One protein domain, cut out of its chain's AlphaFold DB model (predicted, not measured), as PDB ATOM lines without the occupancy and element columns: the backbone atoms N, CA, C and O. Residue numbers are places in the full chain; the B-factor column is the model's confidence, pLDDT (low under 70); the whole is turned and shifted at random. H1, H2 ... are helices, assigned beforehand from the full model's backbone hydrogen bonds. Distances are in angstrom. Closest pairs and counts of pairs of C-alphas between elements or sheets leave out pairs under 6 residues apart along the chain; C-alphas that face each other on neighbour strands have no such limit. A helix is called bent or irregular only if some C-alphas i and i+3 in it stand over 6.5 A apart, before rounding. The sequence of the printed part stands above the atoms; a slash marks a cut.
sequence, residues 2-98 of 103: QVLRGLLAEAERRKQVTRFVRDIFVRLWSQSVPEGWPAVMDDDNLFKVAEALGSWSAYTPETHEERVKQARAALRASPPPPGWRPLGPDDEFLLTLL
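What this domain is: This is residues 2 to 98 of the 103 residues of an uncharacterized protein of Cystobacter fuscus DSM 2262 (UniProt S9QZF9). Three helices, H2, H3 and H4, form the body, their centres making a triangle; H3 folds back along H2, and H4 folds back from H3. H1 meets the beginning of H2 at one end of the long axis, and after a long loop, residues 78 to 91, short H5 comes back to the body, with its last residue, Leu 97, near Ala 71 of H4. The printed part has 97 residues, with five named helices in the order H1 to H5 and no named strand; the class is all helix. It is compact, with a radius of gyration of the C-alphas of 13.2 A, yet elongated, spanning 41 by 26 by 23 A.

Where its parts are: H1, residues 2 to 14, begins at C-alpha 2 (11.541, -58.211, 7.798) and is 18.8 A long. H2, residues 17 to 32, measures 22.8 A. H3, residues 43 to 59, measures 24.1 A from C-alpha 43 (36.154, -34.425, 5.090). H4, residues 62 to 77, measures 23.7 A and is irregular: C-alphas 63 and 66 are 7.9 A apart. H5, residues 92 to 97, measures 8.7 A and ends at C-alpha 97 (13.126, -32.990, -4.172).

How they stand to each other: H1 and H2 form a helical hairpin and touch, closest at the C-alphas of Ala 11 and Val 17, 4.9 A; their tilt of 36 degrees is only just steep. The hairpin H2 and H3 touches closest at C-alphas 29 and 52, 5.3 A, at a shallow tilt of 30 degrees, opposite ways. In the hairpin H3 and H4, residues 53 to 57 of H3 touch H4, closest at C-alphas 57 and 68, 6.6 A. H4 and H5 only just touch, with 3 pairs of C-alphas within 8 A, closest at C-alphas 71 and 97, 5.5 A. H1 is apart from H3, H4 and H5. Every O i to N i+4 pair is within hydrogen-bond range in H1, H2, H3 and H5, and 10 of 12 in H4.

The domain as a whole: The two C-alphas farthest apart, of Arg 13 and Asp 42, are 41.8 A apart. The printed part has no cut; the link from H4 to H5 is long. No printed residue is under 70 in pLDDT.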
ATOM      1  N   GLN A   2      12.969 -57.873   7.967       76.75
ATOM      2  CA  GLN A   2      11.541 -58.211   7.798       76.75
ATOM      3  C   GLN A   2      10.593 -56.996   7.891       76.75
ATOM      4  O   GLN A   2       9.638 -56.903   7.127       76.75
ATOM      5  N   VAL A   3      10.906 -56.021   8.755       82.00
ATOM      6  CA  VAL A   3      10.083 -54.810   8.957       82.00
ATOM      7  C   VAL A   3      10.043 -53.914   7.712       82.00
ATOM      8  O   VAL A   3       8.961 -53.541   7.275       82.00
ATOM      9  N   LEU A   4      11.194 -53.617   7.092       82.75
ATOM     10  CA  LEU A   4      11.254 -52.764   5.891       82.75
ATOM     11  C   LEU A   4      10.477 -53.355   4.710       82.75
ATOM     12  O   LEU A   4       9.781 -52.625   4.017       82.75
ATOM     13  N   ARG A   5      10.539 -54.679   4.519       86.62
ATOM     14  CA  ARG A   5       9.757 -55.362   3.478       86.62
ATOM     15  C   ARG A   5       8.251 -55.244   3.727       86.62
ATOM     16  O   ARG A   5       7.505 -55.014   2.784       86.62
ATOM     17  N   GLY A   6       7.811 -55.360   4.982       92.25
ATOM     18  CA  GLY A   6       6.405 -55.166   5.350       92.25
ATOM     19  C   GLY A   6       5.918 -53.732   5.116       92.25
ATOM     20  O   GLY A   6       4.822 -53.541   4.596       92.25
ATOM     21  N   LEU A   7       6.748 -52.737   5.446       93.12
ATOM     22  CA  LEU A   7       6.446 -51.323   5.199       93.12
ATOM     23  C   LEU A   7       6.392 -50.996   3.703       93.12
ATOM     24  O   LEU A   7       5.467 -50.312   3.279       93.12
ATOM     25  N   LEU A   8       7.325 -51.529   2.907       94.62
ATOM     26  CA  LEU A   8       7.301 -51.383   1.452       94.62
ATOM     27  C   LEU A   8       6.022 -51.983   0.858       94.62
ATOM     28  O   LEU A   8       5.327 -51.301   0.116       94.62
ATOM     29  N   ALA A   9       5.664 -53.209   1.245       95.06
ATOM     30  CA  ALA A   9       4.449 -53.856   0.750       95.06
ATOM     31  C   ALA A   9       3.176 -53.060   1.096       95.06
ATOM     32  O   ALA A   9       2.236 -52.998   0.305       95.06
ATOM     33  N   GLU A  10       3.122 -52.436   2.276       96.44
ATOM     34  CA  GLU A  10       2.010 -51.550   2.629       96.44
ATOM     35  C   GLU A  10       2.016 -50.258   1.808       96.44
ATOM     36  O   GLU A  10       0.963 -49.823   1.338       96.44
ATOM     37  N   ALA A  11       3.190 -49.664   1.595       96.19
ATOM     38  CA  ALA A  11       3.339 -48.482   0.758       96.19
ATOM     39  C   ALA A  11       2.913 -48.764  -0.692       96.19
ATOM     40  O   ALA A  11       2.210 -47.951  -1.285       96.19
ATOM     41  N   GLU A  12       3.253 -49.930  -1.241       95.50
ATOM     42  CA  GLU A  12       2.792 -50.384  -2.557       95.50
ATOM     43  C   GLU A  12       1.265 -50.515  -2.596       95.50
ATOM     44  O   GLU A  12       0.620 -49.932  -3.469       95.50
ATOM     45  N   ARG A  13       0.660 -51.188  -1.604       96.19
ATOM     46  CA  ARG A  13      -0.805 -51.323  -1.504       96.19
ATOM     47  C   ARG A  13      -1.525 -49.978  -1.444       96.19
ATOM     48  O   ARG A  13      -2.601 -49.838  -2.020       96.19
ATOM     49  N   ARG A  14      -0.946 -48.992  -0.755       95.25
ATOM     50  CA  ARG A  14      -1.516 -47.643  -0.616       95.25
ATOM     51  C   ARG A  14      -1.125 -46.678  -1.729       95.25
ATOM     52  O   ARG A  14      -1.600 -45.547  -1.703       95.25
ATOM     53  N   LYS A  15      -0.284 -47.092  -2.685       94.94
ATOM     54  CA  LYS A  15       0.308 -46.211  -3.709       94.94
ATOM     55  C   LYS A  15       1.086 -45.032  -3.099       94.94
ATOM     56  O   LYS A  15       0.991 -43.900  -3.552       94.94
ATOM     57  N   GLN A  16       1.839 -45.301  -2.036       96.31
ATOM     58  CA  GLN A  16       2.619 -44.329  -1.260       96.31
ATOM     59  C   GLN A  16       4.116 -44.678  -1.224       96.31
ATOM     60  O   GLN A  16       4.821 -44.327  -0.276       96.31
ATOM     61  N   VAL A  17       4.628 -45.374  -2.244       97.19
ATOM     62  CA  VAL A  17       6.037 -45.807  -2.290       97.19
ATOM     63  C   VAL A  17       6.987 -44.609  -2.266       97.19
ATOM     64  O   VAL A  17       7.972 -44.629  -1.534       97.19
ATOM     65  N   THR A  18       6.661 -43.514  -2.957       97.81
ATOM     66  CA  THR A  18       7.489 -42.301  -2.926       97.81
ATOM     67  C   THR A  18       7.588 -41.697  -1.522       97.81
ATOM     68  O   THR A  18       8.684 -41.367  -1.068       97.81
ATOM     69  N   ARG A  19       6.469 -41.634  -0.786       97.62
ATOM     70  CA  ARG A  19       6.457 -41.196   0.617       97.62
ATOM     71  C   ARG A  19       7.289 -42.127   1.503       97.62
ATOM     72  O   ARG A  19       8.050 -41.649   2.337       97.62
ATOM     73  N   PHE A  20       7.201 -43.440   1.289       97.50
ATOM     74  CA  PHE A  20       8.040 -44.423   1.982       97.50
ATOM     75  C   PHE A  20       9.540 -44.220   1.700       97.50
ATOM     76  O   PHE A  20      10.359 -44.293   2.614       97.50
ATOM     77  N   VAL A  21       9.915 -43.894   0.461       98.12
ATOM     78  CA  VAL A  21      11.305 -43.573   0.102       98.12
ATOM     79  C   VAL A  21      11.787 -42.290   0.795       98.12
ATOM     80  O   VAL A  21      12.939 -42.245   1.236       98.12
ATOM     81  N   ARG A  22      10.923 -41.276   0.960       98.31
ATOM     82  CA  ARG A  22      11.231 -40.094   1.790       98.31
ATOM     83  C   ARG A  22      11.380 -40.466   3.269       98.31
ATOM     84  O   ARG A  22      12.317 -40.005   3.909       98.31
ATOM     85  N   ASP A  23      10.544 -41.358   3.801       97.19
ATOM     86  CA  ASP A  23      10.665 -41.853   5.185       97.19
ATOM     87  C   ASP A  23      12.020 -42.537   5.441       97.19
ATOM     88  O   ASP A  23      12.657 -42.314   6.477       97.19
ATOM     89  N   ILE A  24      12.502 -43.337   4.481       96.81
ATOM     90  CA  ILE A  24      13.843 -43.935   4.542       96.81
ATOM     91  C   ILE A  24      14.913 -42.839   4.610       96.81
ATOM     92  O   ILE A  24      15.807 -42.929   5.454       96.81
ATOM     93  N   PHE A  25      14.815 -41.806   3.761       97.75
ATOM     94  CA  PHE A  25      15.750 -40.680   3.780       97.75
ATOM     95  C   PHE A  25      15.806 -40.032   5.164       97.75
ATOM     96  O   PHE A  25      16.887 -39.934   5.733       97.75
ATOM     97  N   VAL A  26      14.658 -39.650   5.737       97.81
ATOM     98  CA  VAL A  26      14.594 -38.968   7.043       97.81
ATOM     99  C   VAL A  26      15.291 -39.779   8.128       97.81
ATOM    100  O   VAL A  26      16.108 -39.248   8.884       97.81
ATOM    101  N   ARG A  27      15.016 -41.087   8.181       95.56
ATOM    102  CA  ARG A  27      15.635 -41.983   9.160       95.56
ATOM    103  C   ARG A  27      17.155 -42.030   8.999       95.56
ATOM    104  O   ARG A  27      17.858 -41.806   9.981       95.56
ATOM    105  N   LEU A  28      17.658 -42.310   7.799       96.44
ATOM    106  CA  LEU A  28      19.101 -42.460   7.550       96.44
ATOM    107  C   LEU A  28      19.853 -41.134   7.710       96.44
ATOM    108  O   LEU A  28      20.954 -41.100   8.265       96.44
ATOM    109  N   TRP A  29      19.223 -40.037   7.290       97.00
ATOM    110  CA  TRP A  29      19.746 -38.689   7.452       97.00
ATOM    111  C   TRP A  29      19.909 -38.335   8.929       97.00
ATOM    112  O   TRP A  29      20.988 -37.924   9.338       97.00
ATOM    113  N   SER A  30      18.888 -38.583   9.756       95.56
ATOM    114  CA  SER A  30      18.956 -38.306  11.199       95.56
ATOM    115  C   SER A  30      20.027 -39.118  11.940       95.56
ATOM    116  O   SER A  30      20.528 -38.666  12.966       95.56
ATOM    117  N   GLN A  31      20.381 -40.302  11.430       95.81
ATOM    118  CA  GLN A  31      21.401 -41.172  12.021       95.81
ATOM    119  C   GLN A  31      22.818 -40.722  11.666       95.81
ATOM    120  O   GLN A  31      23.695 -40.750  12.523       95.81
ATOM    121  N   SER A  32      23.032 -40.302  10.419       95.81
ATOM    122  CA  SER A  32      24.369 -39.957   9.914       95.81
ATOM    123  C   SER A  32      24.695 -38.472  10.120       95.81
ATOM    124  O   SER A  32      25.843 -38.103  10.358       95.81
ATOM    125  N   VAL A  33      23.678 -37.606  10.046       95.44
ATOM    126  CA  VAL A  33      23.793 -36.141  10.107       95.44
ATOM    127  C   VAL A  33      22.778 -35.562  11.120       95.44
ATOM    128  O   VAL A  33      21.842 -34.847  10.745       95.44
ATOM    129  N   PRO A  34      22.914 -35.876  12.426       95.06
ATOM    130  CA  PRO A  34      21.908 -35.538  13.440       95.06
ATOM    131  C   PRO A  34      21.691 -34.029  13.622       95.06
ATOM    132  O   PRO A  34      20.568 -33.616  13.912       95.06
ATOM    133  N   GLU A  35      22.717 -33.213  13.379       95.38
ATOM    134  CA  GLU A  35      22.654 -31.743  13.460       95.38
ATOM    135  C   GLU A  35      22.098 -31.084  12.182       95.38
ATOM    136  O   GLU A  35      22.004 -29.862  12.097       95.38
ATOM    137  N   GLY A  36      21.700 -31.882  11.186       95.88
ATOM    138  CA  GLY A  36      21.215 -31.385   9.903       95.88
ATOM    139  C   GLY A  36      22.336 -30.999   8.941       95.88
ATOM    140  O   GLY A  36      23.504 -31.315   9.150       95.88
ATOM    141  N   TRP A  37      21.969 -30.355   7.834       97.12
ATOM    142  CA  TRP A  37      22.898 -30.055   6.749       97.12
ATOM    143  C   TRP A  37      24.136 -29.284   7.251       97.12
ATOM    144  O   TRP A  37      23.974 -28.274   7.941       97.12
ATOM    145  N   PRO A  38      25.368 -29.717   6.920       96.94
ATOM    146  CA  PRO A  38      26.573 -29.076   7.436       96.94
ATOM    147  C   PRO A  38      26.721 -27.624   6.970       96.94
ATOM    148  O   PRO A  38      26.472 -27.300   5.808       96.94
ATOM    149  N   ALA A  39      27.196 -26.749   7.860       96.44
ATOM    150  CA  ALA A  39      27.588 -25.387   7.488       96.44
ATOM    151  C   ALA A  39      28.877 -25.358   6.649       96.44
ATOM    152  O   ALA A  39      29.059 -24.471   5.818       96.44
ATOM    153  N   VAL A  40      29.761 -26.336   6.869       95.75
ATOM    154  CA  VAL A  40      31.030 -26.510   6.160       95.75
ATOM    155  C   VAL A  40      31.117 -27.959   5.692       95.75
ATOM    156  O   VAL A  40      30.831 -28.876   6.455       95.75
ATOM    157  N   MET A  41      31.496 -28.163   4.430       94.81
ATOM    158  CA  MET A  41      31.697 -29.490   3.844       94.81
ATOM    159  C   MET A  41      33.183 -29.874   3.922       94.81
ATOM    160  O   MET A  41      33.888 -29.844   2.917       94.81
ATOM    161  N   ASP A  42      33.663 -30.154   5.134       96.38
ATOM    162  CA  ASP A  42      34.978 -30.765   5.377       96.38
ATOM    163  C   ASP A  42      34.925 -32.293   5.194       96.38
ATOM    164  O   ASP A  42      33.867 -32.849   4.901       96.38
ATOM    165  N   ASP A  43      36.056 -32.982   5.348       96.75
ATOM    166  CA  ASP A  43      36.154 -34.425   5.090       96.75
ATOM    167  C   ASP A  43      35.206 -35.259   5.973       96.75
ATOM    168  O   ASP A  43      34.555 -36.192   5.487       96.75
ATOM    169  N   ASP A  44      35.056 -34.889   7.248       96.00
ATOM    170  CA  ASP A  44      34.170 -35.574   8.193       96.00
ATOM    171  C   ASP A  44      32.696 -35.399   7.806       96.00
ATOM    172  O   ASP A  44      31.913 -36.357   7.805       96.00
ATOM    173  N   ASN A  45      32.292 -34.173   7.470       96.81
ATOM    174  CA  ASN A  45      30.928 -33.883   7.043       96.81
ATOM    175  C   ASN A  45      30.630 -34.471   5.659       96.81
ATOM    176  O   ASN A  45      29.532 -34.989   5.437       96.81
ATOM    177  N   LEU A  46      31.615 -34.469   4.759       96.00
ATOM    178  CA  LEU A  46      31.527 -35.103   3.451       96.00
ATOM    179  C   LEU A  46      31.254 -36.599   3.594       96.00
ATOM    180  O   LEU A  46      30.363 -37.116   2.917       96.00
ATOM    181  N   PHE A  47      31.965 -37.282   4.496       96.69
ATOM    182  CA  PHE A  47      31.743 -38.700   4.762       96.69
ATOM    183  C   PHE A  47      30.324 -38.967   5.283       96.69
ATOM    184  O   PHE A  47      29.619 -39.791   4.707       96.69
ATOM    185  N   LYS A  48      29.860 -38.227   6.299       97.44
ATOM    186  CA  LYS A  48      28.511 -38.398   6.881       97.44
ATOM    187  C   LYS A  48      27.392 -38.183   5.862       97.44
ATOM    188  O   LYS A  48      26.433 -38.953   5.802       97.44
ATOM    189  N   VAL A  49      27.509 -37.140   5.038       97.12
ATOM    190  CA  VAL A  49      26.537 -36.858   3.971       97.12
ATOM    191  C   VAL A  49      26.593 -37.955   2.904       97.12
ATOM    192  O   VAL A  49      25.550 -38.435   2.458       97.12
ATOM    193  N   ALA A  50      27.790 -38.389   2.499       96.44
ATOM    194  CA  ALA A  50      27.950 -39.461   1.523       96.44
ATOM    195  C   ALA A  50      27.373 -40.794   2.025       96.44
ATOM    196  O   ALA A  50      26.690 -41.472   1.255       96.44
ATOM    197  N   GLU A  51      27.590 -41.130   3.296       97.31
ATOM    198  CA  GLU A  51      27.029 -42.302   3.966       97.31
ATOM    199  C   GLU A  51      25.498 -42.258   3.944       97.31
ATOM    200  O   GLU A  51      24.877 -43.160   3.380       97.31
ATOM    201  N   ALA A  52      24.887 -41.168   4.425       97.38
ATOM    202  CA  ALA A  52      23.432 -41.008   4.432       97.38
ATOM    203  C   ALA A  52      22.816 -41.206   3.037       97.38
ATOM    204  O   ALA A  52      21.842 -41.944   2.862       97.38
ATOM    205  N   LEU A  53      23.401 -40.564   2.019       97.06
ATOM    206  CA  LEU A  53      22.911 -40.635   0.641       97.06
ATOM    207  C   LEU A  53      23.185 -41.991  -0.019       97.06
ATOM    208  O   LEU A  53      22.402 -42.426  -0.866       97.06
ATOM    209  N   GLY A  54      24.291 -42.644   0.331       97.31
ATOM    210  CA  GLY A  54      24.631 -43.988  -0.127       97.31
ATOM    211  C   GLY A  54      23.663 -45.023   0.433       97.31
ATOM    212  O   GLY A  54      23.073 -45.787  -0.332       97.31
ATOM    213  N   SER A  55      23.424 -44.991   1.745       96.69
ATOM    214  CA  SER A  55      22.438 -45.849   2.402       96.69
ATOM    215  C   SER A  55      21.031 -45.599   1.867       96.69
ATOM    216  O   SER A  55      20.298 -46.556   1.629       96.69
ATOM    217  N   TRP A  56      20.649 -44.341   1.617       97.69
ATOM    218  CA  TRP A  56      19.342 -44.038   1.034       97.69
ATOM    219  C   TRP A  56      19.159 -44.719  -0.323       97.69
ATOM    220  O   TRP A  56      18.147 -45.385  -0.530       97.69
ATOM    221  N   SER A  57      20.159 -44.647  -1.209       96.88
ATOM    222  CA  SER A  57      20.133 -45.394  -2.471       96.88
ATOM    223  C   SER A  57      20.069 -46.907  -2.258       96.88
ATOM    224  O   SER A  57      19.267 -47.559  -2.911       96.88
ATOM    225  N   ALA A  58      20.840 -47.466  -1.322       95.62
ATOM    226  CA  ALA A  58      20.872 -48.912  -1.078       95.62
ATOM    227  C   ALA A  58      19.551 -49.488  -0.529       95.62
ATOM    228  O   ALA A  58      19.246 -50.656  -0.754       95.62
ATOM    229  N   TYR A  59      18.776 -48.690   0.211       94.88
ATOM    230  CA  TYR A  59      17.474 -49.096   0.754       94.88
ATOM    231  C   TYR A  59      16.282 -48.658  -0.108       94.88
ATOM    232  O   TYR A  59      15.141 -48.984   0.224       94.88
ATOM    233  N   THR A  60      16.526 -47.933  -1.200       96.12
ATOM    234  CA  THR A  60      15.481 -47.541  -2.150       96.12
ATOM    235  C   THR A  60      15.028 -48.764  -2.961       96.12
ATOM    236  O   THR A  60      15.877 -49.521  -3.424       96.12
ATOM    237  N   PRO A  61      13.714 -48.990  -3.148       95.69
ATOM    238  CA  PRO A  61      13.222 -50.046  -4.032       95.69
ATOM    239  C   PRO A  61      13.646 -49.813  -5.486       95.69
ATOM    240  O   PRO A  61      13.651 -48.668  -5.935       95.69
ATOM    241  N   GLU A  62      13.880 -50.885  -6.246       95.38
ATOM    242  CA  GLU A  62      14.299 -50.819  -7.662       95.38
ATOM    243  C   GLU A  62      13.410 -49.887  -8.507       95.38
ATOM    244  O   GLU A  62      13.895 -49.107  -9.322       95.38
ATOM    245  N   THR A  63      12.098 -49.876  -8.244       95.31
ATOM    246  CA  THR A  63      11.122 -49.018  -8.941       95.31
ATOM    247  C   THR A  63      11.368 -47.512  -8.769       95.31
ATOM    248  O   THR A  63      10.806 -46.717  -9.518       95.31
ATOM    249  N   HIS A  64      12.181 -47.102  -7.791       97.12
ATOM    250  CA  HIS A  64      12.434 -45.707  -7.422       97.12
ATOM    251  C   HIS A  64      13.912 -45.293  -7.540       97.12
ATOM    252  O   HIS A  64      14.236 -44.136  -7.258       97.12
ATOM    253  N   GLU A  65      14.810 -46.179  -7.983       96.94
ATOM    254  CA  GLU A  65      16.253 -45.905  -8.043       96.94
ATOM    255  C   GLU A  65      16.600 -44.675  -8.888       96.94
ATOM    256  O   GLU A  65      17.303 -43.778  -8.417       96.94
ATOM    257  N   GLU A  66      16.070 -44.579 -10.111       97.75
ATOM    258  CA  GLU A  66      16.365 -43.442 -10.994       97.75
ATOM    259  C   GLU A  66      15.823 -42.120 -10.432       97.75
ATOM    260  O   GLU A  66      16.481 -41.084 -10.541       97.75
ATOM    261  N   ARG A  67      14.678 -42.151  -9.739       97.50
ATOM    262  CA  ARG A  67      14.138 -40.963  -9.059       97.50
ATOM    263  C   ARG A  67      15.052 -40.522  -7.919       97.50
ATOM    264  O   ARG A  67      15.361 -39.340  -7.800       97.50
ATOM    265  N   VAL A  68      15.534 -41.462  -7.105       98.00
ATOM    266  CA  VAL A  68      16.463 -41.166  -6.003       98.00
ATOM    267  C   VAL A  68      17.811 -40.682  -6.522       98.00
ATOM    268  O   VAL A  68      18.399 -39.759  -5.963       98.00
ATOM    269  N   LYS A  69      18.303 -41.234  -7.627       97.81
ATOM    270  CA  LYS A  69      19.516 -40.757  -8.297       97.81
ATOM    271  C   LYS A  69      19.375 -39.306  -8.767       97.81
ATOM    272  O   LYS A  69      20.285 -38.511  -8.523       97.81
ATOM    273  N   GLN A  70      18.242 -38.944  -9.372       97.62
ATOM    274  CA  GLN A  70      17.939 -37.561  -9.760       97.62
ATOM    275  C   GLN A  70      17.821 -36.641  -8.538       97.62
ATOM    276  O   GLN A  70      18.451 -35.586  -8.513       97.62
ATOM    277  N   ALA A  71      17.113 -37.067  -7.492       97.44
ATOM    278  CA  ALA A  71      17.011 -36.336  -6.231       97.44
ATOM    279  C   ALA A  71      18.393 -36.089  -5.598       97.44
ATOM    280  O   ALA A  71      18.715 -34.974  -5.202       97.44
ATOM    281  N   ARG A  72      19.275 -37.093  -5.572       97.12
ATOM    282  CA  ARG A  72      20.661 -36.931  -5.098       97.12
ATOM    283  C   ARG A  72      21.462 -35.958  -5.959       97.12
ATOM    284  O   ARG A  72      22.302 -35.239  -5.428       97.12
ATOM    285  N   ALA A  73      21.253 -35.947  -7.274       97.12
ATOM    286  CA  ALA A  73      21.892 -34.972  -8.154       97.12
ATOM    287  C   ALA A  73      21.396 -33.547  -7.860       97.12
ATOM    288  O   ALA A  73      22.217 -32.646  -7.702       97.12
ATOM    289  N   ALA A  74      20.084 -33.365  -7.695       96.06
ATOM    290  CA  ALA A  74      19.477 -32.086  -7.337       96.06
ATOM    291  C   ALA A  74      19.962 -31.578  -5.969       96.06
ATOM    292  O   ALA A  74      20.339 -30.417  -5.855       96.06
ATOM    293  N   LEU A  75      20.062 -32.456  -4.966       93.38
ATOM    294  CA  LEU A  75      20.585 -32.124  -3.637       93.38
ATOM    295  C   LEU A  75      22.041 -31.635  -3.685       93.38
ATOM    296  O   LEU A  75      22.413 -30.729  -2.949       93.38
ATOM    297  N   ARG A  76      22.876 -32.218  -4.558       91.44
ATOM    298  CA  ARG A  76      24.258 -31.749  -4.763       91.44
ATOM    299  C   ARG A  76      24.318 -30.413  -5.500       91.44
ATOM    300  O   ARG A  76      25.207 -29.619  -5.222       91.44
ATOM    301  N   ALA A  77      23.417 -30.188  -6.454       94.88
ATOM    302  CA  ALA A  77      23.377 -28.958  -7.240       94.88
ATOM    303  C   ALA A  77      22.802 -27.772  -6.447       94.88
ATOM    304  O   ALA A  77      23.243 -26.641  -6.626       94.88
ATOM    305  N   SER A  78      21.828 -28.038  -5.577       94.12
ATOM    306  CA  SER A  78      21.110 -27.049  -4.777       94.12
ATOM    307  C   SER A  78      20.944 -27.573  -3.346       94.12
ATOM    308  O   SER A  78      19.871 -28.079  -2.998       94.12
ATOM    309  N   PRO A  79      22.004 -27.506  -2.523       93.75
ATOM    310  CA  PRO A  79      21.955 -28.005  -1.158       93.75
ATOM    311  C   PRO A  79      20.994 -27.176  -0.287       93.75
ATOM    312  O   PRO A  79      20.838 -25.974  -0.519       93.75
ATOM    313  N   PRO A  80      20.355 -27.790   0.722       95.25
ATOM    314  CA  PRO A  80      19.532 -27.071   1.685       95.25
ATOM    315  C   PRO A  80      20.399 -26.180   2.597       95.25
ATOM    316  O   PRO A  80      21.621 -26.347   2.661       95.25
ATOM    317  N   PRO A  81      19.795 -25.214   3.312       95.56
ATOM    318  CA  PRO A  81      20.539 -24.345   4.214       95.56
ATOM    319  C   PRO A  81      21.158 -25.132   5.385       95.56
ATOM    320  O   PRO A  81      20.615 -26.167   5.784       95.56
ATOM    321  N   PRO A  82      22.256 -24.633   5.986       97.12
ATOM    322  CA  PRO A  82      22.852 -25.240   7.171       97.12
ATOM    323  C   PRO A  82      21.836 -25.471   8.295       97.12
ATOM    324  O   PRO A  82      20.966 -24.636   8.542       97.12
ATOM    325  N   GLY A  83      21.951 -26.608   8.977       96.69
ATOM    326  CA  GLY A  83      21.028 -27.031  10.032       96.69
ATOM    327  C   GLY A  83      19.705 -27.608   9.522       96.69
ATOM    328  O   GLY A  83      18.896 -28.069  10.326       96.69
ATOM    329  N   TRP A  84      19.462 -27.637   8.204       97.50
ATOM    330  CA  TRP A  84      18.262 -28.279   7.675       97.50
ATOM    331  C   TRP A  84      18.252 -29.771   8.009       97.50
ATOM    332  O   TRP A  84      19.181 -30.518   7.689       97.50
ATOM    333  N   ARG A  85      17.166 -30.211   8.638       95.56
ATOM    334  CA  ARG A  85      16.914 -31.611   8.956       95.56
ATOM    335  C   ARG A  85      15.418 -31.877   8.822       95.56
ATOM    336  O   ARG A  85      14.650 -31.302   9.596       95.56
ATOM    337  N   PRO A  86      14.992 -32.766   7.914       96.38
ATOM    338  CA  PRO A  86      13.583 -33.100   7.806       96.38
ATOM    339  C   PRO A  86      13.140 -33.848   9.070       96.38
ATOM    340  O   PRO A  86      13.837 -34.741   9.554       96.38
ATOM    341  N   LEU A  87      11.980 -33.479   9.618       95.25
ATOM    342  CA  LEU A  87      11.378 -34.161  10.778       95.25
ATOM    343  C   LEU A  87      10.421 -35.287  10.371       95.25
ATOM    344  O   LEU A  87      10.025 -36.101  11.203       95.25
ATOM    345  N   GLY A  88      10.053 -35.338   9.092       97.25
ATOM    346  CA  GLY A  88       9.147 -36.324   8.534       97.25
ATOM    347  C   GLY A  88       9.220 -36.350   7.008       97.25
ATOM    348  O   GLY A  88       9.871 -35.497   6.402       97.25
ATOM    349  N   PRO A  89       8.571 -37.338   6.378       97.31
ATOM    350  CA  PRO A  89       8.650 -37.554   4.936       97.31
ATOM    351  C   PRO A  89       7.946 -36.451   4.149       97.31
ATOM    352  O   PRO A  89       8.196 -36.313   2.961       97.31
ATOM    353  N   ASP A  90       7.072 -35.687   4.797       97.50
ATOM    354  CA  ASP A  90       6.276 -34.621   4.190       97.50
ATOM    355  C   ASP A  90       6.922 -33.237   4.422       97.50
ATOM    356  O   ASP A  90       6.257 -32.208   4.353       97.50
ATOM    357  N   ASP A  91       8.230 -33.213   4.718       97.56
ATOM    358  CA  ASP A  91       9.054 -32.001   4.721       97.56
ATOM    359  C   ASP A  91       8.987 -31.295   3.355       97.56
ATOM    360  O   ASP A  91       9.072 -31.937   2.307       97.56
ATOM    361  N   GLU A  92       8.838 -29.970   3.361       95.88
ATOM    362  CA  GLU A  92       8.598 -29.170   2.151       95.88
ATOM    363  C   GLU A  92       9.742 -29.277   1.128       95.88
ATOM    364  O   GLU A  92       9.508 -29.389  -0.083       95.88
ATOM    365  N   PHE A  93      10.988 -29.320   1.606       95.44
ATOM    366  CA  PHE A  93      12.142 -29.500   0.735       95.44
ATOM    367  C   PHE A  93      12.165 -30.918   0.159       95.44
ATOM    368  O   PHE A  93      12.389 -31.091  -1.041       95.44
ATOM    369  N   LEU A  94      11.858 -31.940   0.966       96.38
ATOM    370  CA  LEU A  94      11.765 -33.318   0.473       96.38
ATOM    371  C   LEU A  94      10.619 -33.532  -0.524       96.38
ATOM    372  O   LEU A  94      10.793 -34.282  -1.484       96.38
ATOM    373  N   LEU A  95       9.474 -32.874  -0.333       97.06
ATOM    374  CA  LEU A  95       8.353 -32.888  -1.278       97.06
ATOM    375  C   LEU A  95       8.744 -32.274  -2.624       97.06
ATOM    376  O   LEU A  95       8.323 -32.761  -3.671       97.06
ATOM    377  N   THR A  96       9.581 -31.238  -2.602       95.44
ATOM    378  CA  THR A  96      10.121 -30.623  -3.820       95.44
ATOM    379  C   THR A  96      11.156 -31.531  -4.488       95.44
ATOM    380  O   THR A  96      11.157 -31.688  -5.707       95.44
ATOM    381  N   LEU A  97      12.027 -32.155  -3.691       95.06
ATOM    382  CA  LEU A  97      13.126 -32.990  -4.172       95.06
ATOM    383  C   LEU A  97      12.648 -34.322  -4.766       95.06
ATOM    384  O   LEU A  97      13.199 -34.808  -5.754       95.06
ATOM    385  N   LEU A  98      11.642 -34.930  -4.139       96.88
ATOM    386  CA  LEU A  98      11.068 -36.207  -4.531       96.88
ATOM    387  C   LEU A  98       9.534 -36.130  -4.405       96.88
ATOM    388  O   LEU A  98       8.970 -36.628  -3.425       96.88
TER     389      LEU A  98